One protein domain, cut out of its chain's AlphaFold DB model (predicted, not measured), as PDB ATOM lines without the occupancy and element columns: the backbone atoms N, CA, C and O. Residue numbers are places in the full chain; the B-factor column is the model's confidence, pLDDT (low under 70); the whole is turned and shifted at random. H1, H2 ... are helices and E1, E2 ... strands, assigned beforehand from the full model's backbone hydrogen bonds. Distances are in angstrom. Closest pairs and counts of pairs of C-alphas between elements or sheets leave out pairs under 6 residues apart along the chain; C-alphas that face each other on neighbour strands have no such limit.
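AT A GLANCE: This is residues 51 to 243 of the 246 residues of an uncharacterized protein of Spirochaetaceae bacterium (UniProt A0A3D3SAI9). Two sheets lie partly face to face, like two halves of a loose, incomplete barrel, and a helical hairpin of H1 and H2 covers the face of one of them that is turned away from the other. The covered sheet is built on the two long strands E3 and E7, with short E8 and E9 beside E7; the other is a strongly twisted sheet of five short strands, and residues 122 to 126 bridge the two, paired with E3 at 122 to 123 and with E6 at 125 to 126. The printed part has 193 residues, with two named helices and nine named strands in the order E1 E2 E3 H1 H2 E4 E5 E6 E7 E8 E9; the five-stranded sheet has the order E1, E2, E4, E5, E6, and both sheets are antiparallel. The class is mixed, helices and strands, with under half of the residues in named elements. The whole is compact and rounded, with a radius of gyration of the C-alphas of 16.2 A and spans of 49 by 40 by 33 A.

IN THESE COORDINATES: E1, residues 51 to 55, begins at C-alpha 51 at (10.168, 3.622, 84.741), and E2 is residues 58 to 62. E3, residues 73 to 85, is 35.3 A long and bends by 62 degrees at residue 76. H1, residues 88 to 104, is 24.2 A long and begins at C-alpha 88 at (-8.798, 9.921, 85.123). H2, residues 109 to 118, is 14.3 A long. E4 is residues 147 to 151, E5 residues 158 to 161 and E6 residues 172 to 175. E7, residues 210 to 222, is 36.6 A long. E8 is residues 228 to 230, and E9, residues 240 to 242, ends at C-alpha 242 at (-1.498, 14.751, 91.382).

HOW THE PARTS SIT: In the five-stranded sheet E1 and E6 are the edge strands. E1 and E2 form a hairpin, with N 52 and O 60 3.1 A apart, within hydrogen-bond range. E2 and E4 are antiparallel at 159 degrees, with N 150 and O 59 at 2.8 A. E4, E5 and E6 form a meander, each strand the antiparallel neighbour of the one before, with N 151 and O 159 at 2.8 A and N 174 and O 158 at 2.8 A. In the branched sheet E7 has three neighbours: E3 on one side, E8 and E9 on the other side. E3 and E7 are antiparallel at 163 degrees, with N 81 and O 215 at 2.8 A. E8, beside residues 218 to 221 of E7, has N 229 and O 220 at 3.0 A; E9, beside residues 210 to 212, has N 212 and O 240 at 2.8 A. H1 and H2 are on the same face of this sheet. H1 has a height over the sheet of 9.5 A, lies over E7 and runs along the strands, at 10 degrees to E7 on the local plane; the closest C-alphas of the two are those of Phe 88 and Ser 211, 5.6 A apart. H2, at a height over the sheet of 7.8 A, is over none of the strands. The helical hairpin H1 and H2 touch with residues 98 to 102 of H1 alone, the closest C-alphas being those of Asn 102 and Phe 112, 6.2 A apart, at a shallow tilt of 25 degrees, opposite ways. In both helices every O i to N i+4 pair is within hydrogen-bond range. Between the sheets, the closest C-alphas of E1 and E7 are those of Phe 51 and Ala 216, 7.0 A apart, while E3 and E4 are apart.

THE WHOLE: The two C-alphas farthest apart are those of Ser 71 and Ser 205, at 49.3 A. The printed part has no cut. The long links are H2 to E4, with 28 residues, and E6 to E7, with 34 residues. The mean pLDDT of the printed part is 84.9; it is under 70 at residues 70 to 71, 129 to 134, 164 to 169, 177 to 186 and 190 to 192.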
ATOM      1  N   PHE A  51      10.735   2.308  84.454       96.94
ATOM      2  CA  PHE A  51      10.168   3.622  84.741       96.94
ATOM      3  C   PHE A  51       8.784   3.448  85.367       96.94
ATOM      4  O   PHE A  51       7.892   2.888  84.733       96.94
ATOM      5  N   TYR A  52       8.618   3.844  86.630       96.38
ATOM      6  CA  TYR A  52       7.412   3.520  87.399       96.38
ATOM      7  C   TYR A  52       7.140   4.516  88.531       96.38
ATOM      8  O   TYR A  52       7.997   5.314  88.900       96.38
ATOM      9  N   SER A  53       5.928   4.458  89.091       94.06
ATOM     10  CA  SER A  53       5.557   5.211  90.295       94.06
ATOM     11  C   SER A  53       6.064   4.480  91.539       94.06
ATOM     12  O   SER A  53       5.587   3.385  91.836       94.06
ATOM     13  N   ALA A  54       6.992   5.082  92.279       89.25
ATOM     14  CA  ALA A  54       7.576   4.501  93.493       89.25
ATOM     15  C   ALA A  54       6.809   4.865  94.779       89.25
ATOM     16  O   ALA A  54       7.049   4.299  95.843       89.25
ATOM     17  N   GLY A  55       5.847   5.784  94.695       83.06
ATOM     18  CA  GLY A  55       4.999   6.172  95.815       83.06
ATOM     19  C   GLY A  55       4.075   7.331  95.463       83.06
ATOM     20  O   GLY A  55       3.938   7.701  94.296       83.06
ATOM     21  N   LEU A  56       3.448   7.909  96.490       79.75
ATOM     22  CA  LEU A  56       2.697   9.157  96.365       79.75
ATOM     23  C   LEU A  56       3.677  10.270  95.985       79.75
ATOM     24  O   LEU A  56       4.567  10.577  96.767       79.75
ATOM     25  N   ASN A  57       3.504  10.848  94.796       85.94
ATOM     26  CA  ASN A  57       4.326  11.937  94.257       85.94
ATOM     27  C   ASN A  57       5.790  11.588  93.926       85.94
ATOM     28  O   ASN A  57       6.599  12.498  93.782       85.94
ATOM     29  N   PHE A  58       6.138  10.311  93.740       91.00
ATOM     30  CA  PHE A  58       7.494   9.916  93.334       91.00
ATOM     31  C   PHE A  58       7.477   8.967  92.143       91.00
ATOM     32  O   PHE A  58       6.769   7.953  92.155       91.00
ATOM     33  N   LEU A  59       8.300   9.273  91.139       95.25
ATOM     34  CA  LEU A  59       8.608   8.375  90.029       95.25
ATOM     35  C   LEU A  59      10.084   7.980  90.083       95.25
ATOM     36  O   LEU A  59      10.934   8.777  90.469       95.25
ATOM     37  N   GLU A  60      10.386   6.769  89.642       95.75
ATOM     38  CA  GLU A  60      11.752   6.274  89.512       95.75
ATOM     39  C   GLU A  60      12.043   5.915  88.064       95.75
ATOM     40  O   GLU A  60      11.283   5.167  87.444       95.75
ATOM     41  N   LEU A  61      13.171   6.405  87.551       96.38
ATOM     42  CA  LEU A  61      13.729   6.028  86.258       96.38
ATOM     43  C   LEU A  61      15.050   5.296  86.484       96.38
ATOM     44  O   LEU A  61      15.976   5.840  87.083       96.38
ATOM     45  N   HIS A  62      15.129   4.063  85.992       95.75
ATOM     46  CA  HIS A  62      16.319   3.224  86.088       95.75
ATOM     47  C   HIS A  62      17.027   3.233  84.736       95.75
ATOM     48  O   HIS A  62      16.444   2.879  83.707       95.75
ATOM     49  N   HIS A  63      18.283   3.661  84.741       92.81
ATOM     50  CA  HIS A  63      19.152   3.620  83.579       92.81
ATOM     51  C   HIS A  63      19.394   2.161  83.157       92.81
ATOM     52  O   HIS A  63      19.497   1.254  83.986       92.81
ATOM     53  N   ASP A  64      19.437   1.916  81.852       92.69
ATOM     54  CA  ASP A  64      19.890   0.642  81.303       92.69
ATOM     55  C   ASP A  64      21.391   0.726  81.020       92.69
ATOM     56  O   ASP A  64      21.808   1.437  80.104       92.69
ATOM     57  N   LEU A  65      22.171  -0.024  81.805       89.06
ATOM     58  CA  LEU A  65      23.637  -0.079  81.757       89.06
ATOM     59  C   LEU A  65      24.198  -0.650  80.445       89.06
ATOM     60  O   LEU A  65      25.407  -0.611  80.228       89.06
ATOM     61  N   ASN A  66      23.349  -1.208  79.579       88.06
ATOM     62  CA  ASN A  66      23.752  -1.642  78.245       88.06
ATOM     63  C   ASN A  66      23.731  -0.498  77.227       88.06
ATOM     64  O   ASN A  66      24.161  -0.702  76.093       88.06
ATOM     65  N   ASN A  67      23.213   0.682  77.582       86.50
ATOM     66  CA  ASN A  67      23.402   1.866  76.755       86.50
ATOM     67  C   ASN A  67      24.869   2.283  76.783       86.50
ATOM     68  O   ASN A  67      25.436   2.565  77.834       86.50
ATOM     69  N   ASN A  68      25.459   2.346  75.602       77.38
ATOM     70  CA  ASN A  68      26.802   2.827  75.359       77.38
ATOM     71  C   ASN A  68      26.845   3.507  73.991       77.38
ATOM     72  O   ASN A  68      25.959   3.308  73.156       77.38
ATOM     73  N   ASP A  69      27.888   4.298  73.764       77.75
ATOM     74  CA  ASP A  69      28.141   4.835  72.435       77.75
ATOM     75  C   ASP A  69      28.505   3.691  71.484       77.75
ATOM     76  O   ASP A  69      29.437   2.913  71.716       77.75
ATOM     77  N   GLY A  70      27.730   3.577  70.411       69.62
ATOM     78  CA  GLY A  70      27.978   2.659  69.314       69.62
ATOM     79  C   GLY A  70      28.843   3.296  68.228       69.62
ATOM     80  O   GLY A  70      29.143   4.487  68.246       69.62
ATOM     81  N   SER A  71      29.211   2.504  67.219       68.44
ATOM     82  CA  SER A  71      29.913   3.018  66.032       68.44
ATOM     83  C   SER A  71      29.099   4.045  65.251       68.44
ATOM     84  O   SER A  71      29.680   4.942  64.650       68.44
ATOM     85  N   ASP A  72      27.774   3.889  65.255       79.56
ATOM     86  CA  ASP A  72      26.864   4.650  64.402       79.56
ATOM     87  C   ASP A  72      25.925   5.564  65.202       79.56
ATOM     88  O   ASP A  72      25.247   6.407  64.617       79.56
ATOM     89  N   GLN A  73      25.906   5.458  66.533       84.75
ATOM     90  CA  GLN A  73      24.981   6.184  67.404       84.75
ATOM     91  C   GLN A  73      25.654   6.602  68.712       84.75
ATOM     92  O   GLN A  73      26.384   5.819  69.311       84.75
ATOM     93  N   GLU A  74      25.362   7.816  69.164       89.00
ATOM     94  CA  GLU A  74      25.786   8.370  70.452       89.00
ATOM     95  C   GLU A  74      24.595   8.358  71.413       89.00
ATOM     96  O   GLU A  74      23.534   8.907  71.089       89.00
ATOM     97  N   PHE A  75      24.752   7.754  72.590       91.12
ATOM     98  CA  PHE A  75      23.747   7.796  73.646       91.12
ATOM     99  C   PHE A  75      23.972   9.035  74.512       91.12
ATOM    100  O   PHE A  75      25.024   9.213  75.112       91.12
ATOM    101  N   LEU A  76      22.956   9.892  74.619       90.88
ATOM    102  CA  LEU A  76      23.063  11.142  75.379       90.88
ATOM    103  C   LEU A  76      22.308  11.080  76.710       90.88
ATOM    104  O   LEU A  76      22.624  11.813  77.646       90.88
ATOM    105  N   GLY A  77      21.281  10.239  76.810       93.00
ATOM    106  CA  GLY A  77      20.537  10.043  78.045       93.00
ATOM    107  C   GLY A  77      19.058   9.795  77.807       93.00
ATOM    108  O   GLY A  77      18.702   9.051  76.901       93.00
ATOM    109  N   TYR A  78      18.183  10.394  78.613       94.50
ATOM    110  CA  TYR A  78      16.748  10.099  78.577       94.50
ATOM    111  C   TYR A  78      15.881  11.332  78.342       94.50
ATOM    112  O   TYR A  78      16.149  12.435  78.831       94.50
ATOM    113  N   GLU A  79      14.782  11.117  77.627       94.06
ATOM    114  CA  GLU A  79      13.658  12.036  77.554       94.06
ATOM    115  C   GLU A  79      12.432  11.426  78.233       94.06
ATOM    116  O   GLU A  79      12.140  10.241  78.081       94.06
ATOM    117  N   ILE A  80      11.700  12.261  78.971       95.44
ATOM    118  CA  ILE A  80      10.416  11.907  79.573       95.44
ATOM    119  C   ILE A  80       9.348  12.743  78.888       95.44
ATOM    120  O   ILE A  80       9.500  13.956  78.718       95.44
ATOM    121  N   PHE A  81       8.264  12.093  78.500       95.44
ATOM    122  CA  PHE A  81       7.098  12.702  77.889       95.44
ATOM    123  C   PHE A  81       5.904  12.547  78.815       95.44
ATOM    124  O   PHE A  81       5.774  11.548  79.526       95.44
ATOM    125  N   TYR A  82       5.023  13.539  78.789       95.81
ATOM    126  CA  TYR A  82       3.837  13.560  79.618       95.81
ATOM    127  C   TYR A  82       2.638  14.165  78.894       95.81
ATOM    128  O   TYR A  82       2.780  14.931  77.938       95.81
ATOM    129  N   ARG A  83       1.450  13.826  79.393       95.00
ATOM    130  CA  ARG A  83       0.199  14.534  79.118       95.00
ATOM    131  C   ARG A  83      -0.639  14.585  80.390       95.00
ATOM    132  O   ARG A  83      -0.690  13.608  81.137       95.00
ATOM    133  N   ALA A  84      -1.253  15.730  80.637       93.75
ATOM    134  CA  ALA A  84      -2.110  16.024  81.769       93.75
ATOM    135  C   ALA A  84      -3.585  15.947  81.356       93.75
ATOM    136  O   ALA A  84      -3.953  16.322  80.245       93.75
ATOM    137  N   TYR A  85      -4.439  15.486  82.263       94.69
ATOM    138  CA  TYR A  85      -5.859  15.271  82.013       94.69
ATOM    139  C   TYR A  85      -6.692  15.742  83.201       94.69
ATOM    140  O   TYR A  85      -6.327  15.512  84.359       94.69
ATOM    141  N   SER A  86      -7.852  16.330  82.911       93.94
ATOM    142  CA  SER A  86      -8.857  16.651  83.929       93.94
ATOM    143  C   SER A  86      -9.567  15.416  84.480       93.94
ATOM    144  O   SER A  86     -10.027  15.418  85.617       93.94
ATOM    145  N   ASP A  87      -9.702  14.377  83.653       94.38
ATOM    146  CA  ASP A  87     -10.453  13.158  83.950       94.38
ATOM    147  C   ASP A  87      -9.538  11.929  83.922       94.38
ATOM    148  O   ASP A  87      -8.786  11.698  82.971       94.38
ATOM    149  N   PHE A  88      -9.629  11.113  84.972       95.56
ATOM    150  CA  PHE A  88      -8.798   9.921  85.123       95.56
ATOM    151  C   PHE A  88      -9.111   8.843  84.076       95.56
ATOM    152  O   PHE A  88      -8.204   8.143  83.635       95.56
ATOM    153  N   ASN A  89     -10.369   8.692  83.649       96.56
ATOM    154  CA  ASN A  89     -10.734   7.660  82.675       96.56
ATOM    155  C   ASN A  89     -10.206   8.000  81.278       96.56
ATOM    156  O   ASN A  89      -9.776   7.103  80.550       96.56
ATOM    157  N   ASN A  90     -10.199   9.283  80.911       96.38
ATOM    158  CA  ASN A  90      -9.520   9.772  79.712       96.38
ATOM    159  C   ASN A  90      -8.014   9.484  79.787       96.38
ATOM    160  O   ASN A  90      -7.475   8.872  78.867       96.38
ATOM    161  N   ALA A  91      -7.365   9.813  80.910       97.44
ATOM    162  CA  ALA A  91      -5.951   9.500  81.123       97.44
ATOM    163  C   ALA A  91      -5.669   7.992  81.007       97.44
ATOM    164  O   ALA A  91      -4.716   7.578  80.351       97.44
ATOM    165  N   LYS A  92      -6.517   7.150  81.611       98.06
ATOM    166  CA  LYS A  92      -6.373   5.690  81.573       98.06
ATOM    167  C   LYS A  92      -6.507   5.141  80.156       98.06
ATOM    168  O   LYS A  92      -5.711   4.293  79.766       98.06
ATOM    169  N   ARG A  93      -7.475   5.643  79.385       97.38
ATOM    170  CA  ARG A  93      -7.678   5.254  77.986       97.38
ATOM    171  C   ARG A  93      -6.441   5.548  77.143       97.38
ATOM    172  O   ARG A  93      -5.965   4.656  76.448       97.38
ATOM    173  N   ASP A  94      -5.910   6.764  77.229       97.44
ATOM    174  CA  ASP A  94      -4.741   7.163  76.439       97.44
ATOM    175  C   ASP A  94      -3.470   6.441  76.910       97.44
ATOM    176  O   ASP A  94      -2.627   6.080  76.092       97.44
ATOM    177  N   ASN A  95      -3.361   6.130  78.206       97.75
ATOM    178  CA  ASN A  95      -2.310   5.262  78.736       97.75
ATOM    179  C   ASN A  95      -2.375   3.840  78.144       97.75
ATOM    180  O   ASN A  95      -1.358   3.341  77.669       97.75
ATOM    181  N   ASP A  96      -3.554   3.213  78.081       97.06
ATOM    182  CA  ASP A  96      -3.728   1.883  77.470       97.06
ATOM    183  C   ASP A  96      -3.423   1.882  75.965       97.06
ATOM    184  O   ASP A  96      -2.808   0.942  75.439       97.06
ATOM    185  N   LEU A  97      -3.820   2.950  75.264       96.31
ATOM    186  CA  LEU A  97      -3.468   3.163  73.860       96.31
ATOM    187  C   LEU A  97      -1.955   3.279  73.684       96.31
ATOM    188  O   LEU A  97      -1.403   2.646  72.787       96.31
ATOM    189  N   LEU A  98      -1.278   4.026  74.556       95.75
ATOM    190  CA  LEU A  98       0.168   4.206  74.514       95.75
ATOM    191  C   LEU A  98       0.916   2.891  74.777       95.75
ATOM    192  O   LEU A  98       1.824   2.552  74.021       95.75
ATOM    193  N   VAL A  99       0.502   2.107  75.777       94.06
ATOM    194  CA  VAL A  99       1.065   0.770  76.058       94.06
ATOM    195  C   VAL A  99       0.892  -0.159  74.855       94.06
ATOM    196  O   VAL A  99       1.817  -0.881  74.475       94.06
ATOM    197  N   THR A 100      -0.284  -0.134  74.225       93.69
ATOM    198  CA  THR A 100      -0.571  -0.940  73.032       93.69
ATOM    199  C   THR A 100       0.267  -0.482  71.839       93.69
ATOM    200  O   THR A 100       0.860  -1.308  71.145       93.69
ATOM    201  N   ALA A 101       0.357   0.828  71.611       92.31
ATOM    202  CA  ALA A 101       1.150   1.409  70.539       92.31
ATOM    203  C   ALA A 101       2.634   1.074  70.700       92.31
ATOM    204  O   ALA A 101       3.252   0.643  69.734       92.31
ATOM    205  N   ASN A 102       3.184   1.163  71.910       88.94
ATOM    206  CA  ASN A 102       4.580   0.826  72.174       88.94
ATOM    207  C   ASN A 102       4.937  -0.601  71.709       88.94
ATOM    208  O   ASN A 102       5.996  -0.824  71.137       88.94
ATOM    209  N   ARG A 103       4.006  -1.559  71.845       88.62
ATOM    210  CA  ARG A 103       4.163  -2.931  71.322       88.62
ATOM    211  C   ARG A 103       3.978  -3.040  69.804       88.62
ATOM    212  O   ARG A 103       4.566  -3.911  69.174       88.62
ATOM    213  N   ASN A 104       3.140  -2.198  69.209       88.88
ATOM    214  CA  ASN A 104       2.885  -2.210  67.764       88.88
ATOM    215  C   ASN A 104       4.002  -1.530  66.957       88.88
ATOM    216  O   ASN A 104       4.169  -1.827  65.778       88.88
ATOM    217  N   TYR A 105       4.749  -0.624  67.588       86.69
ATOM    218  CA  TYR A 105       5.866   0.115  67.003       86.69
ATOM    219  C   TYR A 105       7.237  -0.448  67.423       86.69
ATOM    220  O   TYR A 105       8.235   0.261  67.321       86.69
ATOM    221  N   LEU A 106       7.310  -1.713  67.864       85.12
ATOM    222  CA  LEU A 106       8.587  -2.377  68.163       85.12
ATOM    223  C   LEU A 106       9.530  -2.296  66.952       85.12
ATOM    224  O   LEU A 106       9.132  -2.590  65.820       85.12
ATOM    225  N   GLY A 107      10.769  -1.864  67.186       83.75
ATOM    226  CA  GLY A 107      11.750  -1.586  66.129       83.75
ATOM    227  C   GLY A 107      11.477  -0.340  65.265       83.75
ATOM    228  O   GLY A 107      12.191  -0.118  64.291       83.75
ATOM    229  N   ASN A 108      10.470   0.479  65.593       88.44
ATOM    230  CA  ASN A 108      10.203   1.785  64.973       88.44
ATOM    231  C   ASN A 108       9.913   2.867  66.040       88.44
ATOM    232  O   ASN A 108       8.784   3.373  66.136       88.44
ATOM    233  N   PRO A 109      10.922   3.232  66.846       89.81
ATOM    234  CA  PRO A 109      10.758   4.157  67.965       89.81
ATOM    235  C   PRO A 109      10.309   5.557  67.527       89.81
ATOM    236  O   PRO A 109       9.422   6.139  68.151       89.81
ATOM    237  N   ASP A 110      10.801   6.072  66.399       88.06
ATOM    238  CA  ASP A 110      10.355   7.366  65.866       88.06
ATOM    239  C   ASP A 110       8.860   7.362  65.509       88.06
ATOM    240  O   ASP A 110       8.145   8.343  65.733       88.06
ATOM    241  N   GLY A 111       8.359   6.237  64.987       90.94
ATOM    242  CA  GLY A 111       6.936   6.021  64.744       90.94
ATOM    243  C   GLY A 111       6.107   6.100  66.027       90.94
ATOM    244  O   GLY A 111       5.081   6.783  66.047       90.94
ATOM    245  N   PHE A 112       6.580   5.471  67.107       93.88
ATOM    246  CA  PHE A 112       5.954   5.553  68.428       93.88
ATOM    247  C   PHE A 112       5.944   6.988  68.974       93.88
ATOM    248  O   PHE A 112       4.896   7.475  69.403       93.88
ATOM    249  N   ILE A 113       7.072   7.703  68.900       93.56
ATOM    250  CA  ILE A 113       7.166   9.095  69.360       93.56
ATOM    251  C   ILE A 113       6.202   9.999  68.586       93.56
ATOM    252  O   ILE A 113       5.510  10.823  69.186       93.56
ATOM    253  N   ASN A 114       6.109   9.843  67.265       93.00
ATOM    254  CA  ASN A 114       5.165  10.610  66.450       93.00
ATOM    255  C   ASN A 114       3.708  10.283  66.794       93.00
ATOM    256  O   ASN A 114       2.881  11.190  66.879       93.00
ATOM    257  N   TYR A 115       3.391   9.011  67.044       95.25
ATOM    258  CA  TYR A 115       2.074   8.603  67.524       95.25
ATOM    259  C   TYR A 115       1.730   9.263  68.868       95.25
ATOM    260  O   TYR A 115       0.671   9.876  68.994       95.25
ATOM    261  N   ALA A 116       2.641   9.217  69.844       96.06
ATOM    262  CA  ALA A 116       2.440   9.830  71.154       96.06
ATOM    263  C   ALA A 116       2.260  11.356  71.055       96.06
ATOM    264  O   ALA A 116       1.355  11.917  71.669       96.06
ATOM    265  N   LYS A 117       3.051  12.038  70.218       93.62
ATOM    266  CA  LYS A 117       2.888  13.479  69.955       93.62
ATOM    267  C   LYS A 117       1.527  13.813  69.341       93.62
ATOM    268  O   LYS A 117       0.927  14.813  69.719       93.62
ATOM    269  N   ASN A 118       1.011  12.970  68.444       93.62
ATOM    270  CA  ASN A 118      -0.332  13.142  67.876       93.62
ATOM    271  C   ASN A 118      -1.445  12.941  68.916       93.62
ATOM    272  O   ASN A 118      -2.511  13.537  68.785       93.62
ATOM    273  N   LEU A 119      -1.189  12.150  69.961       93.38
ATOM    274  CA  LEU A 119      -2.033  12.068  71.154       93.38
ATOM    275  C   LEU A 119      -1.806  13.237  72.129       93.38
ATOM    276  O   LEU A 119      -2.304  13.189  73.241       93.38
ATOM    277  N   GLY A 120      -1.043  14.271  71.769       92.75
ATOM    278  CA  GLY A 120      -0.812  15.447  72.612       92.75
ATOM    279  C   GLY A 120       0.222  15.252  73.724       92.75
ATOM    280  O   GLY A 120       0.298  16.082  74.627       92.75
ATOM    281  N   PHE A 121       1.010  14.172  73.704       94.50
ATOM    282  CA  PHE A 121       2.120  14.022  74.644       94.50
ATOM    283  C   PHE A 121       3.245  14.975  74.280       94.50
ATOM    284  O   PHE A 121       3.694  15.033  73.131       94.50
ATOM    285  N   ILE A 122       3.752  15.677  75.284       90.81
ATOM    286  CA  ILE A 122       4.853  16.610  75.109       90.81
ATOM    287  C   ILE A 122       6.019  16.255  76.013       90.81
ATOM    288  O   ILE A 122       5.881  15.612  77.050       90.81
ATOM    289  N   ARG A 123       7.204  16.685  75.595       89.56
ATOM    290  CA  ARG A 123       8.431  16.440  76.337       89.56
ATOM    291  C   ARG A 123       8.478  17.302  77.603       89.56
ATOM    292  O   ARG A 123       8.292  18.517  77.528       89.56
ATOM    293  N   LEU A 124       8.814  16.682  78.728       89.06
ATOM    294  CA  LEU A 124       9.139  17.343  79.987       89.06
ATOM    295  C   LEU A 124      10.449  18.135  79.848       89.06
ATOM    296  O   LEU A 124      11.402  17.686  79.201       89.06
ATOM    297  N   ARG A 125      10.499  19.344  80.412       85.94
ATOM    298  CA  ARG A 125      11.604  20.287  80.196       85.94
ATOM    299  C   ARG A 125      12.254  20.695  81.505       85.94
ATOM    300  O   ARG A 125      11.577  20.888  82.509       85.94
ATOM    301  N   ARG A 126      13.567  20.904  81.427       85.62
ATOM    302  CA  ARG A 126      14.348  21.554  82.475       85.62
ATOM    303  C   ARG A 126      13.946  23.024  82.591       85.62
ATOM    304  O   ARG A 126      13.736  23.695  81.574       85.62
ATOM    305  N   LYS A 127      13.927  23.550  83.808       81.38
ATOM    306  CA  LYS A 127      13.826  24.980  84.093       81.38
ATOM    307  C   LYS A 127      15.188  25.643  83.881       81.38
ATOM    308  O   LYS A 127      15.915  25.940  84.814       81.38
ATOM    309  N   THR A 128      15.578  25.835  82.624       71.38
ATOM    310  CA  THR A 128      16.814  26.566  82.282       71.38
ATOM    311  C   THR A 128      16.531  28.038  81.982       71.38
ATOM    312  O   THR A 128      15.475  28.368  81.443       71.38
ATOM    313  N   ASN A 129      17.496  28.916  82.266       51.72
ATOM    314  CA  ASN A 129      17.494  30.305  81.783       51.72
ATOM    315  C   ASN A 129      18.133  30.447  80.388       51.72
ATOM    316  O   ASN A 129      18.048  31.510  79.777       51.72
ATOM    317  N   GLU A 130      18.773  29.391  79.879       49.56
ATOM    318  CA  GLU A 130      19.542  29.429  78.634       49.56
ATOM    319  C   GLU A 130      18.748  28.820  77.470       49.56
ATOM    320  O   GLU A 130      18.162  27.739  77.584       49.56
ATOM    321  N   SER A 131      18.670  29.575  76.370       49.91
ATOM    322  CA  SER A 131      17.736  29.363  75.258       49.91
ATOM    323  C   SER A 131      18.309  28.576  74.078       49.91
ATOM    324  O   SER A 131      17.567  28.303  73.135       49.91
ATOM    325  N   THR A 132      19.595  28.217  74.091       48.94
ATOM    326  CA  THR A 132      20.289  27.806  72.859       48.94
ATOM    327  C   THR A 132      20.601  26.321  72.756       48.94
ATOM    328  O   THR A 132      20.538  25.798  71.648       48.94
ATOM    329  N   ASP A 133      20.815  25.619  73.870       51.97
ATOM    330  CA  ASP A 133      21.012  24.171  73.855       51.97
ATOM    331  C   ASP A 133      19.822  23.480  74.514       51.97
ATOM    332  O   ASP A 133      19.436  23.782  75.642       51.97
ATOM    333  N   ASN A 134      19.200  22.559  73.780       63.72
ATOM    334  CA  ASN A 134      18.101  21.731  74.263       63.72
ATOM    335  C   ASN A 134      18.632  20.314  74.538       63.72
ATOM    336  O   ASN A 134      18.298  19.397  73.781       63.72
ATOM    337  N   PRO A 135      19.500  20.130  75.560       71.44
ATOM    338  CA  PRO A 135      20.067  18.824  75.887       71.44
ATOM    339  C   PRO A 135      18.943  17.832  76.203       71.44
ATOM    340  O   PRO A 135      17.823  18.278  76.478       71.44
ATOM    341  N   PRO A 136      19.190  16.508  76.199       79.12
ATOM    342  CA  PRO A 136      18.221  15.548  76.734       79.12
ATOM    343  C   PRO A 136      17.765  15.948  78.140       79.12
ATOM    344  O   PRO A 136      18.451  16.686  78.852       79.12
ATOM    345  N   LEU A 137      16.576  15.492  78.547       87.56
ATOM    346  CA  LEU A 137      16.052  15.855  79.864       87.56
ATOM    347  C   LEU A 137      16.992  15.364  80.965       87.56
ATOM    348  O   LEU A 137      17.334  16.139  81.853       87.56
ATOM    349  N   LEU A 138      17.470  14.131  80.854       88.56
ATOM    350  CA  LEU A 138      18.527  13.579  81.691       88.56
ATOM    351  C   LEU A 138      19.733  13.335  80.806       88.56
ATOM    352  O   LEU A 138      19.618  12.618  79.820       88.56
ATOM    353  N   LEU A 139      20.852  13.975  81.136       87.88
ATOM    354  CA  LEU A 139      22.125  13.695  80.488       87.88
ATOM    355  C   LEU A 139      22.759  12.545  81.264       87.88
ATOM    356  O   LEU A 139      22.905  12.657  82.481       87.88
ATOM    357  N   ILE A 140      23.096  11.461  80.576       86.44
ATOM    358  CA  ILE A 140      23.758  10.314  81.191       86.44
ATOM    359  C   ILE A 140      25.220  10.309  80.757       86.44
ATOM    360  O   ILE A 140      25.535  10.535  79.595       86.44
ATOM    361  N   THR A 141      26.103  10.089  81.721       82.31
ATOM    362  CA  THR A 141      27.555  10.003  81.547       82.31
ATOM    363  C   THR A 141      28.076   8.790  82.314       82.31
ATOM    364  O   THR A 141      27.354   8.230  83.135       82.31
ATOM    365  N   ASP A 142      29.342   8.425  82.133       75.62
ATOM    366  CA  ASP A 142      29.950   7.264  82.810       75.62
ATOM    367  C   ASP A 142      29.909   7.317  84.350       75.62
ATOM    368  O   ASP A 142      30.071   6.298  85.017       75.62
ATOM    369  N   VAL A 143      29.720   8.505  84.933       77.50
ATOM    370  CA  VAL A 143      29.641   8.720  86.390       77.50
ATOM    371  C   VAL A 143      28.210   8.932  86.889       77.50
ATOM    372  O   VAL A 143      28.000   9.229  88.065       77.50
ATOM    373  N   SER A 144      27.222   8.813  86.004       82.94
ATOM    374  CA  SER A 144      25.814   8.962  86.347       82.94
ATOM    375  C   SER A 144      25.324   7.825  87.250       82.94
ATOM    376  O   SER A 144      25.760   6.684  87.099       82.94
ATOM    377  N   PRO A 145      24.382   8.098  88.170       85.69
ATOM    378  CA  PRO A 145      23.742   7.048  88.953       85.69
ATOM    379  C   PRO A 145      22.904   6.115  88.073       85.69
ATOM    380  O   PRO A 145      22.410   6.490  87.005       85.69
ATOM    381  N   GLU A 146      22.669   4.911  88.588       90.50
ATOM    382  CA  GLU A 146      21.778   3.934  87.957       90.50
ATOM    383  C   GLU A 146      20.299   4.323  88.085       90.50
ATOM    384  O   GLU A 146      19.480   3.926  87.258       90.50
ATOM    385  N   VAL A 147      19.943   5.095  89.116       92.81
ATOM    386  CA  VAL A 147      18.557   5.456  89.436       92.81
ATOM    387  C   VAL A 147      18.428   6.964  89.579       92.81
ATOM    388  O   VAL A 147      19.236   7.608  90.246       92.81
ATOM    389  N   TYR A 148      17.374   7.503  88.975       93.00
ATOM    390  CA  TYR A 148      16.944   8.885  89.128       93.00
ATOM    391  C   TYR A 148      15.548   8.933  89.732       93.00
ATOM    392  O   TYR A 148      14.653   8.180  89.334       93.00
ATOM    393  N   TYR A 149      15.364   9.867  90.653       93.25
ATOM    394  CA  TYR A 149      14.122  10.088  91.376       93.25
ATOM    395  C   TYR A 149      13.475  11.363  90.867       93.25
ATOM    396  O   TYR A 149      14.120  12.405  90.830       93.25
ATOM    397  N   ILE A 150      12.215  11.279  90.456       93.69
ATOM    398  CA  ILE A 150      11.421  12.432  90.035       93.69
ATOM    399  C   ILE A 150      10.406  12.715  91.136       93.69
ATOM    400  O   ILE A 150       9.448  11.958  91.322       93.69
ATOM    401  N   GLU A 151      10.625  13.805  91.857       92.81
ATOM    402  CA  GLU A 151       9.760  14.287  92.924       92.81
ATOM    403  C   GLU A 151       8.695  15.226  92.347       92.81
ATOM    404  O   GLU A 151       8.990  16.290  91.795       92.81
ATOM    405  N   LEU A 152       7.430  14.823  92.472       91.94
ATOM    406  CA  LEU A 152       6.264  15.577  92.021       91.94
ATOM    407  C   LEU A 152       5.814  16.536  93.131       91.94
ATOM    408  O   LEU A 152       4.756  16.362  93.737       91.94
ATOM    409  N   ASN A 153       6.646  17.536  93.421       89.12
ATOM    410  CA  ASN A 153       6.390  18.537  94.457       89.12
ATOM    411  C   ASN A 153       5.066  19.271  94.250       89.12
ATOM    412  O   ASN A 153       4.801  19.799  93.172       89.12
ATOM    413  N   THR A 154       4.275  19.381  95.311       85.62
ATOM    414  CA  THR A 154       2.964  20.048  95.309       85.62
ATOM    415  C   THR A 154       3.010  21.501  95.779       85.62
ATOM    416  O   THR A 154       2.033  22.228  95.643       85.62
ATOM    417  N   SER A 155       4.149  21.952  96.306       79.94
ATOM    418  CA  SER A 155       4.371  23.327  96.787       79.94
ATOM    419  C   SER A 155       5.577  24.014  96.132       79.94
ATOM    420  O   SER A 155       5.942  25.126  96.506       79.94
ATOM    421  N   GLY A 156       6.182  23.366  95.134       81.94
ATOM    422  CA  GLY A 156       7.345  23.846  94.392       81.94
ATOM    423  C   GLY A 156       7.474  23.165  93.031       81.94
ATOM    424  O   GLY A 156       6.618  22.369  92.637       81.94
ATOM    425  N   ASP A 157       8.531  23.484  92.292       86.75
ATOM    426  CA  ASP A 157       8.793  22.813  91.020       86.75
ATOM    427  C   ASP A 157       9.076  21.328  91.232       86.75
ATOM    428  O   ASP A 157       9.620  20.921  92.258       86.75
ATOM    429  N   TRP A 158       8.691  20.512  90.254       90.69
ATOM    430  CA  TRP A 158       9.103  19.116  90.247       90.69
ATOM    431  C   TRP A 158      10.613  19.042  90.049       90.69
ATOM    432  O   TRP A 158      11.186  19.872  89.339       90.69
ATOM    433  N   ILE A 159      11.248  18.055  90.666       91.19
ATOM    434  CA  ILE A 159      12.706  17.929  90.685       91.19
ATOM    435  C   ILE A 159      13.085  16.535  90.205       91.19
ATOM    436  O   ILE A 159      12.403  15.566  90.530       91.19
ATOM    437  N   ILE A 160      14.162  16.431  89.426       91.50
ATOM    438  CA  ILE A 160      14.856  15.159  89.214       91.50
ATOM    439  C   ILE A 160      16.165  15.176  89.985       91.50
ATOM    440  O   ILE A 160      16.989  16.059  89.757       91.50
ATOM    441  N   SER A 161      16.365  14.167  90.826       89.62
ATOM    442  CA  SER A 161      17.550  14.021  91.664       89.62
ATOM    443  C   SER A 161      18.237  12.672  91.422       89.62
ATOM    444  O   SER A 161      17.565  11.650  91.240       89.62
ATOM    445  N   PRO A 162      19.581  12.630  91.448       83.38
ATOM    446  CA  PRO A 162      20.360  11.390  91.391       83.38
ATOM    447  C   PRO A 162      20.300  10.582  92.699       83.38
ATOM    448  O   PRO A 162      20.804   9.464  92.778       83.38
ATOM    449  N   THR A 163      19.717  11.156  93.753       74.06
ATOM    450  CA  THR A 163      19.543  10.515  95.058       74.06
ATOM    451  C   THR A 163      18.099  10.663  95.532       74.06
ATOM    452  O   THR A 163      17.362  11.502  95.022       74.06
ATOM    453  N   ASN A 164      17.697   9.853  96.515       60.38
ATOM    454  CA  ASN A 164      16.341   9.845  97.085       60.38
ATOM    455  C   ASN A 164      15.915  11.163  97.771       60.38
ATOM    456  O   ASN A 164      14.795  11.238  98.269       60.38
ATOM    457  N   PHE A 165      16.797  12.163  97.862       57.53
ATOM    458  CA  PHE A 165      16.550  13.417  98.569       57.53
ATOM    459  C   PHE A 165      17.018  14.607  97.720       57.53
ATOM    460  O   PHE A 165      18.167  14.629  97.271       57.53
ATOM    461  N   SER A 166      16.125  15.577  97.516       59.50
ATOM    462  CA  SER A 166      16.390  16.847  96.836       59.50
ATOM    463  C   SER A 166      17.116  17.804  97.787       59.50
ATOM    464  O   SER A 166      16.508  18.486  98.608       59.50
ATOM    465  N   ASP A 167      18.448  17.782  97.760       55.66
ATOM    466  CA  ASP A 167      19.272  18.753  98.501       55.66
ATOM    467  C   ASP A 167      20.671  18.911  97.874       55.66
ATOM    468  O   ASP A 167      21.658  19.220  98.548       55.66
ATOM    469  N   THR A 168      20.796  18.624  96.571       59.84
ATOM    470  CA  THR A 168      22.097  18.593  95.883       59.84
ATOM    471  C   THR A 168      22.183  19.636  94.777       59.84
ATOM    472  O   THR A 168      21.186  20.010  94.168       59.84
ATOM    473  N   SER A 169      23.401  20.094  94.469       62.44
ATOM    474  CA  SER A 169      23.668  21.007  93.345       62.44
ATOM    475  C   SER A 169      23.311  20.434  91.969       62.44
ATOM    476  O   SER A 169      23.353  21.168  90.984       62.44
ATOM    477  N   ASP A 170      22.997  19.140  91.908       73.00
ATOM    478  CA  ASP A 170      22.777  18.382  90.678       73.00
ATOM    479  C   ASP A 170      21.280  18.173  90.387       73.00
ATOM    480  O   ASP A 170      20.918  17.524  89.402       73.00
ATOM    481  N   ASP A 171      20.408  18.731  91.232       84.81
ATOM    482  CA  ASP A 171      18.962  18.659  91.083       84.81
ATOM    483  C   ASP A 171      18.496  19.411  89.828       84.81
ATOM    484  O   ASP A 171      18.876  20.553  89.549       84.81
ATOM    485  N   ILE A 172      17.632  18.759  89.053       87.31
ATOM    486  CA  ILE A 172      17.072  19.311  87.822       87.31
ATOM    487  C   ILE A 172      15.646  19.765  88.099       87.31
ATOM    488  O   ILE A 172      14.728  18.951  88.160       87.31
ATOM    489  N   GLU A 173      15.446  21.077  88.191       87.81
ATOM    490  CA  GLU A 173      14.109  21.664  88.255       87.81
ATOM    491  C   GLU A 173      13.360  21.479  86.926       87.81
ATOM    492  O   GLU A 173      13.916  21.643  85.831       87.81
ATOM    493  N   LEU A 174      12.069  21.176  87.016       88.00
ATOM    494  CA  LEU A 174      11.207  20.848  85.888       88.00
ATOM    495  C   LEU A 174      10.060  21.841  85.740       88.00
ATOM    496  O   LEU A 174       9.480  22.323  86.710       88.00
ATOM    497  N   VAL A 175       9.678  22.093  84.491       84.06
ATOM    498  CA  VAL A 175       8.588  23.013  84.135       84.06
ATOM    499  C   VAL A 175       7.713  22.452  83.028       84.06
ATOM    500  O   VAL A 175       8.153  21.650  82.197       84.06
ATOM    501  N   ARG A 176       6.464  22.923  82.997       81.06
ATOM    502  CA  ARG A 176       5.520  22.617  81.926       81.06
ATOM    503  C   ARG A 176       5.996  23.229  80.616       81.06
ATOM    504  O   ARG A 176       6.372  24.404  80.557       81.06
ATOM    505  N   SER A 177       5.943  22.443  79.547       67.56
ATOM    506  CA  SER A 177       6.313  22.896  78.207       67.56
ATOM    507  C   SER A 177       5.111  23.539  77.514       67.56
ATOM    508  O   SER A 177       4.497  22.955  76.630       67.56
ATOM    509  N   ILE A 178       4.783  24.770  77.897       60.75
ATOM    510  CA  ILE A 178       3.812  25.587  77.163       60.75
ATOM    511  C   ILE A 178       4.557  26.190  75.951       60.75
ATOM    512  O   ILE A 178       5.687  26.646  76.090       60.75
ATOM    513  N   ILE A 179       3.963  26.089  74.755       53.41
ATOM    514  CA  ILE A 179       4.366  26.638  73.430       53.41
ATOM    515  C   ILE A 179       5.124  27.996  73.528       53.41
ATOM    516  O   ILE A 179       4.875  28.730  74.480       53.41
ATOM    517  N   PRO A 180       6.059  28.343  72.601       46.69
ATOM    518  CA  PRO A 180       7.378  28.908  72.892       46.69
ATOM    519  C   PRO A 180       7.339  30.399  73.241       46.69
ATOM    520  O   PRO A 180       7.922  31.228  72.549       46.69
ATOM    521  N   ASP A 181       6.687  30.746  74.338       43.69
ATOM    522  CA  ASP A 181       6.996  31.970  75.049       43.69
ATOM    523  C   ASP A 181       7.916  31.585  76.207       43.69
ATOM    524  O   ASP A 181       7.498  31.164  77.289       43.69
ATOM    525  N   TYR A 182       9.222  31.654  75.935       46.41
ATOM    526  CA  TYR A 182      10.297  31.325  76.878       46.41
ATOM    527  C   TYR A 182      10.195  32.112  78.199       46.41
ATOM    528  O   TYR A 182      10.845  31.756  79.178       46.41
ATOM    529  N   LEU A 183       9.363  33.156  78.230       46.00
ATOM    530  CA  LEU A 183       9.152  34.064  79.349       46.00
ATOM    531  C   LEU A 183       8.147  33.550  80.395       46.00
ATOM    532  O   LEU A 183       8.108  34.096  81.494       46.00
ATOM    533  N   THR A 184       7.352  32.509  80.105       54.00
ATOM    534  CA  THR A 184       6.309  32.018  81.031       54.00
ATOM    535  C   THR A 184       6.306  30.501  81.212       54.00
ATOM    536  O   THR A 184       5.244  29.874  81.212       54.00
ATOM    537  N   ARG A 185       7.482  29.879  81.372       61.25
ATOM    538  CA  ARG A 185       7.575  28.476  81.820       61.25
ATOM    539  C   ARG A 185       6.871  28.346  83.176       61.25
ATOM    540  O   ARG A 185       7.265  29.002  84.139       61.25
ATOM    541  N   ARG A 186       5.792  27.559  83.239       68.25
ATOM    542  CA  ARG A 186       4.964  27.417  84.447       68.25
ATOM    543  C   ARG A 186       5.393  26.203  85.256       68.25
ATOM    544  O   ARG A 186       5.618  25.128  84.703       68.25
ATOM    545  N   SER A 187       5.445  26.395  86.566       78.50
ATOM    546  CA  SER A 187       5.530  25.309  87.537       78.50
ATOM    547  C   SER A 187       4.339  24.357  87.403       78.50
ATOM    548  O   SER A 187       3.230  24.786  87.066       78.50
ATOM    549  N   PHE A 188       4.555  23.080  87.714       85.38
ATOM    550  CA  PHE A 188       3.485  22.086  87.818       85.38
ATOM    551  C   PHE A 188       2.582  22.302  89.045       85.38
ATOM    552  O   PHE A 188       1.452  21.816  89.025       85.38
ATOM    553  N   SER A 189       3.045  23.034  90.072       80.25
ATOM    554  CA  SER A 189       2.299  23.389  91.298       80.25
ATOM    555  C   SER A 189       2.029  24.900  91.423       80.25
ATOM    556  O   SER A 189       0.880  25.326  91.500       80.25
ATOM    557  N   LEU A 190       3.067  25.746  91.364       61.41
ATOM    558  CA  LEU A 190       3.001  27.159  91.780       61.41
ATOM    559  C   LEU A 190       2.169  28.060  90.852       61.41
ATOM    560  O   LEU A 190       1.693  29.114  91.267       61.41
ATOM    561  N   VAL A 191       2.003  27.669  89.583       62.06
ATOM    562  CA  VAL A 191       1.218  28.407  88.569       62.06
ATOM    563  C   VAL A 191       0.307  27.441  87.799       62.06
ATOM    564  O   VAL A 191       0.055  27.600  86.601       62.06
ATOM    565  N   ALA A 192      -0.158  26.402  88.496       62.41
ATOM    566  CA  ALA A 192      -0.864  25.233  87.982       62.41
ATOM    567  C   ALA A 192      -2.306  25.502  87.518       62.41
ATOM    568  O   ALA A 192      -3.210  24.713  87.772       62.41
ATOM    569  N   ASN A 193      -2.544  26.604  86.814       74.12
ATOM    570  CA  ASN A 193      -3.812  26.795  86.131       74.12
ATOM    571  C   ASN A 193      -3.750  26.001  84.818       74.12
ATOM    572  O   ASN A 193      -3.166  26.473  83.836       74.12
ATOM    573  N   TYR A 194      -4.277  24.777  84.842       82.19
ATOM    574  CA  TYR A 194      -4.449  23.937  83.659       82.19
ATOM    575  C   TYR A 194      -5.693  24.412  82.915       82.19
ATOM    576  O   TYR A 194      -6.805  24.337  83.439       82.19
ATOM    577  N   HIS A 195      -5.514  24.941  81.710       83.00
ATOM    578  CA  HIS A 195      -6.611  25.507  80.932       83.00
ATOM    579  C   HIS A 195      -6.865  24.718  79.664       83.00
ATOM    580  O   HIS A 195      -5.941  24.202  79.037       83.00
ATOM    581  N   GLN A 196      -8.126  24.705  79.238       85.25
ATOM    582  CA  GLN A 196      -8.482  24.218  77.916       85.25
ATOM    583  C   GLN A 196      -7.626  24.914  76.847       85.25
ATOM    584  O   GLN A 196      -7.578  26.143  76.780       85.25
ATOM    585  N   GLY A 197      -6.962  24.118  76.008       82.38
ATOM    586  CA  GLY A 197      -6.064  24.604  74.958       82.38
ATOM    587  C   GLY A 197      -4.584  24.661  75.350       82.38
ATOM    588  O   GLY A 197      -3.756  24.902  74.471       82.38
ATOM    589  N   ASP A 198      -4.228  24.402  76.614       84.38
ATOM    590  CA  ASP A 198      -2.835  24.143  76.990       84.38
ATOM    591  C   ASP A 198      -2.319  22.903  76.229       84.38
ATOM    592  O   ASP A 198      -2.997  21.880  76.133       84.38
ATOM    593  N   ALA A 199      -1.102  22.984  75.686       84.56
ATOM    594  CA  ALA A 199      -0.556  21.958  74.789       84.56
ATOM    595  C   ALA A 199      -0.365  20.582  75.449       84.56
ATOM    596  O   ALA A 199      -0.402  19.562  74.766       84.56
ATOM    597  N   ASP A 200      -0.137  20.560  76.762       88.25
ATOM    598  CA  ASP A 200       0.012  19.354  77.572       88.25
ATOM    599  C   ASP A 200      -1.288  18.876  78.210       88.25
ATOM    600  O   ASP A 200      -1.243  17.883  78.930       88.25
ATOM    601  N   TYR A 201      -2.421  19.556  78.014       90.62
ATOM    602  CA  TYR A 201      -3.601  19.353  78.848       90.62
ATOM    603  C   TYR A 201      -4.862  19.005  78.056       90.62
ATOM    604  O   TYR A 201      -5.286  19.727  77.157       90.62
ATOM    605  N   GLU A 202      -5.510  17.921  78.465       93.00
ATOM    606  CA  GLU A 202      -6.836  17.521  78.008       93.00
ATOM    607  C   GLU A 202      -7.863  17.782  79.117       93.00
ATOM    608  O   GLU A 202      -7.970  17.025  80.089       93.00
ATOM    609  N   GLY A 203      -8.637  18.853  78.979       89.31
ATOM    610  CA  GLY A 203      -9.688  19.184  79.931       89.31
ATOM    611  C   GLY A 203     -10.379  20.508  79.630       89.31
ATOM    612  O   GLY A 203      -9.851  21.358  78.916       89.31
ATOM    613  N   GLU A 204     -11.571  20.684  80.195       86.44
ATOM    614  CA  GLU A 204     -12.397  21.885  79.986       86.44
ATOM    615  C   GLU A 204     -12.213  22.946  81.085       86.44
ATOM    616  O   GLU A 204     -12.492  24.123  80.878       86.44
ATOM    617  N   SER A 205     -11.731  22.552  82.265       81.69
ATOM    618  CA  SER A 205     -11.491  23.442  83.410       81.69
ATOM    619  C   SER A 205     -10.289  22.961  84.219       81.69
ATOM    620  O   SER A 205      -9.880  21.817  84.043       81.69
ATOM    621  N   SER A 206      -9.720  23.805  85.086       79.31
ATOM    622  CA  SER A 206      -8.605  23.420  85.964       79.31
ATOM    623  C   SER A 206      -9.136  22.636  87.175       79.31
ATOM    624  O   SER A 206      -9.819  23.235  88.012       79.31
ATOM    625  N   PRO A 207      -8.873  21.322  87.299       81.62
ATOM    626  CA  PRO A 207      -9.367  20.512  88.402       81.62
ATOM    627  C   PRO A 207      -8.500  20.703  89.648       81.62
ATOM    628  O   PRO A 207      -7.355  21.146  89.576       81.62
ATOM    629  N   THR A 208      -9.024  20.272  90.795       85.75
ATOM    630  CA  THR A 208      -8.234  20.134  92.028       85.75
ATOM    631  C   THR A 208      -7.192  19.019  91.918       85.75
ATOM    632  O   THR A 208      -6.114  19.127  92.487       85.75
ATOM    633  N   THR A 209      -7.500  17.954  91.174       89.94
ATOM    634  CA  THR A 209      -6.595  16.826  90.934       89.94
ATOM    635  C   THR A 209      -6.432  16.632  89.439       89.94
ATOM    636  O   THR A 209      -7.416  16.484  88.718       89.94
ATOM    637  N   VAL A 210      -5.189  16.588  88.984       92.00
ATOM    638  CA  VAL A 210      -4.809  16.353  87.593       92.00
ATOM    639  C   VAL A 210      -4.288  14.929  87.471       92.00
ATOM    640  O   VAL A 210      -3.551  14.455  88.333       92.00
ATOM    641  N   SER A 211      -4.680  14.227  86.410       94.62
ATOM    642  CA  SER A 211      -4.130  12.906  86.093       94.62
ATOM    643  C   SER A 211      -3.039  13.048  85.038       94.62
ATOM    644  O   SER A 211      -3.266  13.673  84.009       94.62
ATOM    645  N   PHE A 212      -1.872  12.458  85.264       95.38
ATOM    646  CA  PHE A 212      -0.755  12.472  84.328       95.38
ATOM    647  C   PHE A 212      -0.499  11.093  83.754       95.38
ATOM    648  O   PHE A 212      -0.491  10.097  84.472       95.38
ATOM    649  N   VAL A 213      -0.215  11.044  82.460       97.81
ATOM    650  CA  VAL A 213       0.333   9.856  81.809       97.81
ATOM    651  C   VAL A 213       1.768  10.153  81.426       97.81
ATOM    652  O   VAL A 213       2.023  11.194  80.823       97.81
ATOM    653  N   PHE A 214       2.678   9.234  81.743       97.62
ATOM    654  CA  PHE A 214       4.100   9.376  81.454       97.62
ATOM    655  C   PHE A 214       4.641   8.199  80.654       97.62
ATOM    656  O   PHE A 214       4.239   7.049  80.849       97.62
ATOM    657  N   PHE A 215       5.629   8.495  79.821       97.69
ATOM    658  CA  PHE A 215       6.562   7.504  79.310       97.69
ATOM    659  C   PHE A 215       7.955   8.110  79.166       97.69
ATOM    660  O   PHE A 215       8.106   9.330  79.081       97.69
ATOM    661  N   ALA A 216       8.968   7.257  79.133       97.25
ATOM    662  CA  ALA A 216      10.357   7.646  78.961       97.25
ATOM    663  C   ALA A 216      11.002   6.869  77.810       97.25
ATOM    664  O   ALA A 216      10.574   5.769  77.479       97.25
ATOM    665  N   THR A 217      12.021   7.447  77.190       95.69
ATOM    666  CA  THR A 217      12.777   6.854  76.079       95.69
ATOM    667  C   THR A 217      14.240   7.270  76.203       95.69
ATOM    668  O   THR A 217      14.530   8.365  76.700       95.69
ATOM    669  N   ALA A 218      15.166   6.406  75.794       94.44
ATOM    670  CA  ALA A 218      16.543   6.818  75.576       94.44
ATOM    671  C   ALA A 218      16.619   7.731  74.354       94.44
ATOM    672  O   ALA A 218      15.906   7.558  73.368       94.44
ATOM    673  N   PHE A 219      17.500   8.712  74.441       92.75
ATOM    674  CA  PHE A 219      17.733   9.725  73.437       92.75
ATOM    675  C   PHE A 219      19.208   9.756  73.081       92.75
ATOM    676  O   PHE A 219      20.087   9.723  73.947       92.75
ATOM    677  N   GLY A 220      19.461   9.885  71.790       91.38
ATOM    678  CA  GLY A 220      20.801   9.960  71.252       91.38
ATOM    679  C   GLY A 220      20.840  10.679  69.919       91.38
ATOM    680  O   GLY A 220      19.860  11.296  69.480       91.38
ATOM    681  N   LYS A 221      21.990  10.581  69.261       89.88
ATOM    682  CA  LYS A 221      22.197  11.077  67.904       89.88
ATOM    683  C   LYS A 221      22.752   9.982  67.019       89.88
ATOM    684  O   LYS A 221      23.665   9.262  67.403       89.88
ATOM    685  N   ASP A 222      22.228   9.907  65.809       87.88
ATOM    686  CA  ASP A 222      22.878   9.170  64.737       87.88
ATOM    687  C   ASP A 222      24.160   9.912  64.335       87.88
ATOM    688  O   ASP A 222      24.132  11.106  64.033       87.88
ATOM    689  N   THR A 223      25.301   9.232  64.364       85.12
ATOM    690  CA  THR A 223      26.616   9.862  64.140       85.12
ATOM    691  C   THR A 223      26.854  10.233  62.675       85.12
ATOM    692  O   THR A 223      27.639  11.140  62.392       85.12
ATOM    693  N   ALA A 224      26.171   9.575  61.734       84.88
ATOM    694  CA  ALA A 224      26.332   9.820  60.304       84.88
ATOM    695  C   ALA A 224      25.499  11.019  59.823       84.88
ATOM    696  O   ALA A 224      25.951  11.815  58.998       84.88
ATOM    697  N   SER A 225      24.273  11.143  60.325       85.06
ATOM    698  CA  SER A 225      23.292  12.150  59.910       85.06
ATOM    699  C   SER A 225      23.087  13.273  60.926       85.06
ATOM    700  O   SER A 225      22.470  14.285  60.592       85.06
ATOM    701  N   PHE A 226      23.599  13.115  62.151       82.94
ATOM    702  CA  PHE A 226      23.374  13.999  63.301       82.94
ATOM    703  C   PHE A 226      21.897  14.158  63.693       82.94
ATOM    704  O   PHE A 226      21.554  15.063  64.460       82.94
ATOM    705  N   SER A 227      21.006  13.298  63.186       87.19
ATOM    706  CA  SER A 227      19.596  13.322  63.561       87.19
ATOM    707  C   SER A 227      19.393  12.760  64.961       87.19
ATOM    708  O   SER A 227      20.063  11.810  65.364       87.19
ATOM    709  N   SER A 228      18.424  13.314  65.688       88.06
ATOM    710  CA  SER A 228      17.950  12.712  66.932       88.06
ATOM    711  C   SER A 228      17.365  11.330  66.682       88.06
ATOM    712  O   SER A 228      16.604  11.152  65.734       88.06
ATOM    713  N   ILE A 229      17.676  10.404  67.578       89.69
ATOM    714  CA  ILE A 229      17.152   9.041  67.584       89.69
ATOM    715  C   ILE A 229      16.610   8.710  68.973       89.69
ATOM    716  O   ILE A 229      17.072   9.253  69.982       89.69
ATOM    717  N   TYR A 230      15.634   7.810  69.004       91.69
ATOM    718  CA  TYR A 230      14.961   7.370  70.218       91.69
ATOM    719  C   TYR A 230      15.036   5.855  70.360       91.69
ATOM    720  O   TYR A 230      15.079   5.141  69.360       91.69
ATOM    721  N   SER A 231      15.001   5.355  71.593       92.62
ATOM    722  CA  SER A 231      14.644   3.957  71.844       92.62
ATOM    723  C   SER A 231      13.129   3.769  71.828       92.62
ATOM    724  O   SER A 231      12.350   4.728  71.798       92.62
ATOM    725  N   GLU A 232      12.698   2.519  71.970       91.31
ATOM    726  CA  GLU A 232      11.330   2.201  72.387       91.31
ATOM    727  C   GLU A 232      10.956   2.937  73.691       91.31
ATOM    728  O   GLU A 232      11.822   3.443  74.415       91.31
ATOM    729  N   GLY A 233       9.660   3.054  73.979       93.25
ATOM    730  CA  GLY A 233       9.184   3.714  75.188       93.25
ATOM    731  C   GLY A 233       9.100   2.766  76.386       93.25
ATOM    732  O   GLY A 233       8.739   1.601  76.251       93.25
ATOM    733  N   THR A 234       9.318   3.292  77.585       96.25
ATOM    734  CA  THR A 234       8.909   2.672  78.851       96.25
ATOM    735  C   THR A 234       7.762   3.502  79.417       96.25
ATOM    736  O   THR A 234       7.956   4.660  79.781       96.25
ATOM    737  N   VAL A 235       6.549   2.948  79.429       97.00
ATOM    738  CA  VAL A 235       5.318   3.635  79.859       97.00
ATOM    739  C   VAL A 235       5.037   3.305  81.324       97.00
ATOM    740  O   VAL A 235       5.158   2.145  81.708       97.00
ATOM    741  N   ILE A 236       4.622   4.285  82.131       96.62
ATOM    742  CA  ILE A 236       4.132   3.995  83.487       96.62
ATOM    743  C   ILE A 236       2.746   3.344  83.388       96.62
ATOM    744  O   ILE A 236       1.839   3.908  82.775       96.62
ATOM    745  N   ASP A 237       2.567   2.187  84.025       91.50
ATOM    746  CA  ASP A 237       1.380   1.324  83.882       91.50
ATOM    747  C   ASP A 237       0.044   1.956  84.307       91.50
ATOM    748  O   ASP A 237      -1.029   1.437  83.996       91.50
ATOM    749  N   THR A 238       0.066   3.029  85.097       93.19
ATOM    750  CA  THR A 238      -1.150   3.677  85.601       93.19
ATOM    751  C   THR A 238      -0.975   5.192  85.622       93.19
ATOM    752  O   THR A 238       0.088   5.667  86.029       93.19
ATOM    753  N   PRO A 239      -2.001   5.966  85.211       96.25
ATOM    754  CA  PRO A 239      -1.960   7.413  85.333       96.25
ATOM    755  C   PRO A 239      -1.735   7.865  86.778       96.25
ATOM    756  O   PRO A 239      -2.333   7.332  87.714       96.25
ATOM    757  N   ILE A 240      -0.907   8.887  86.948       95.38
ATOM    758  CA  ILE A 240      -0.552   9.453  88.244       95.38
ATOM    759  C   ILE A 240      -1.546  10.546  88.598       95.38
ATOM    760  O   ILE A 240      -1.677  11.524  87.866       95.38
ATOM    761  N   GLN A 241      -2.238  10.403  89.722       93.44
ATOM    762  CA  GLN A 241      -3.072  11.473  90.256       93.44
ATOM    763  C   GLN A 241      -2.217  12.423  91.086       93.44
ATOM    764  O   GLN A 241      -1.509  11.998  91.994       93.44
ATOM    765  N   TYR A 242      -2.310  13.708  90.779       91.12
ATOM    766  CA  TYR A 242      -1.498  14.751  91.382       91.12
ATOM    767  C   TYR A 242      -2.374  15.944  91.757       91.12
ATOM    768  O   TYR A 242      -3.196  16.399  90.959       91.12
ATOM    769  N   ASN A 243      -2.202  16.453  92.975       88.75
ATOM    770  CA  ASN A 243      -2.897  17.644  93.444       88.75
ATOM    771  C   ASN A 243      -1.894  18.809  93.536       88.75
ATOM    772  O   ASN A 243      -1.101  18.832  94.475       88.75
TER     773      ASN A 243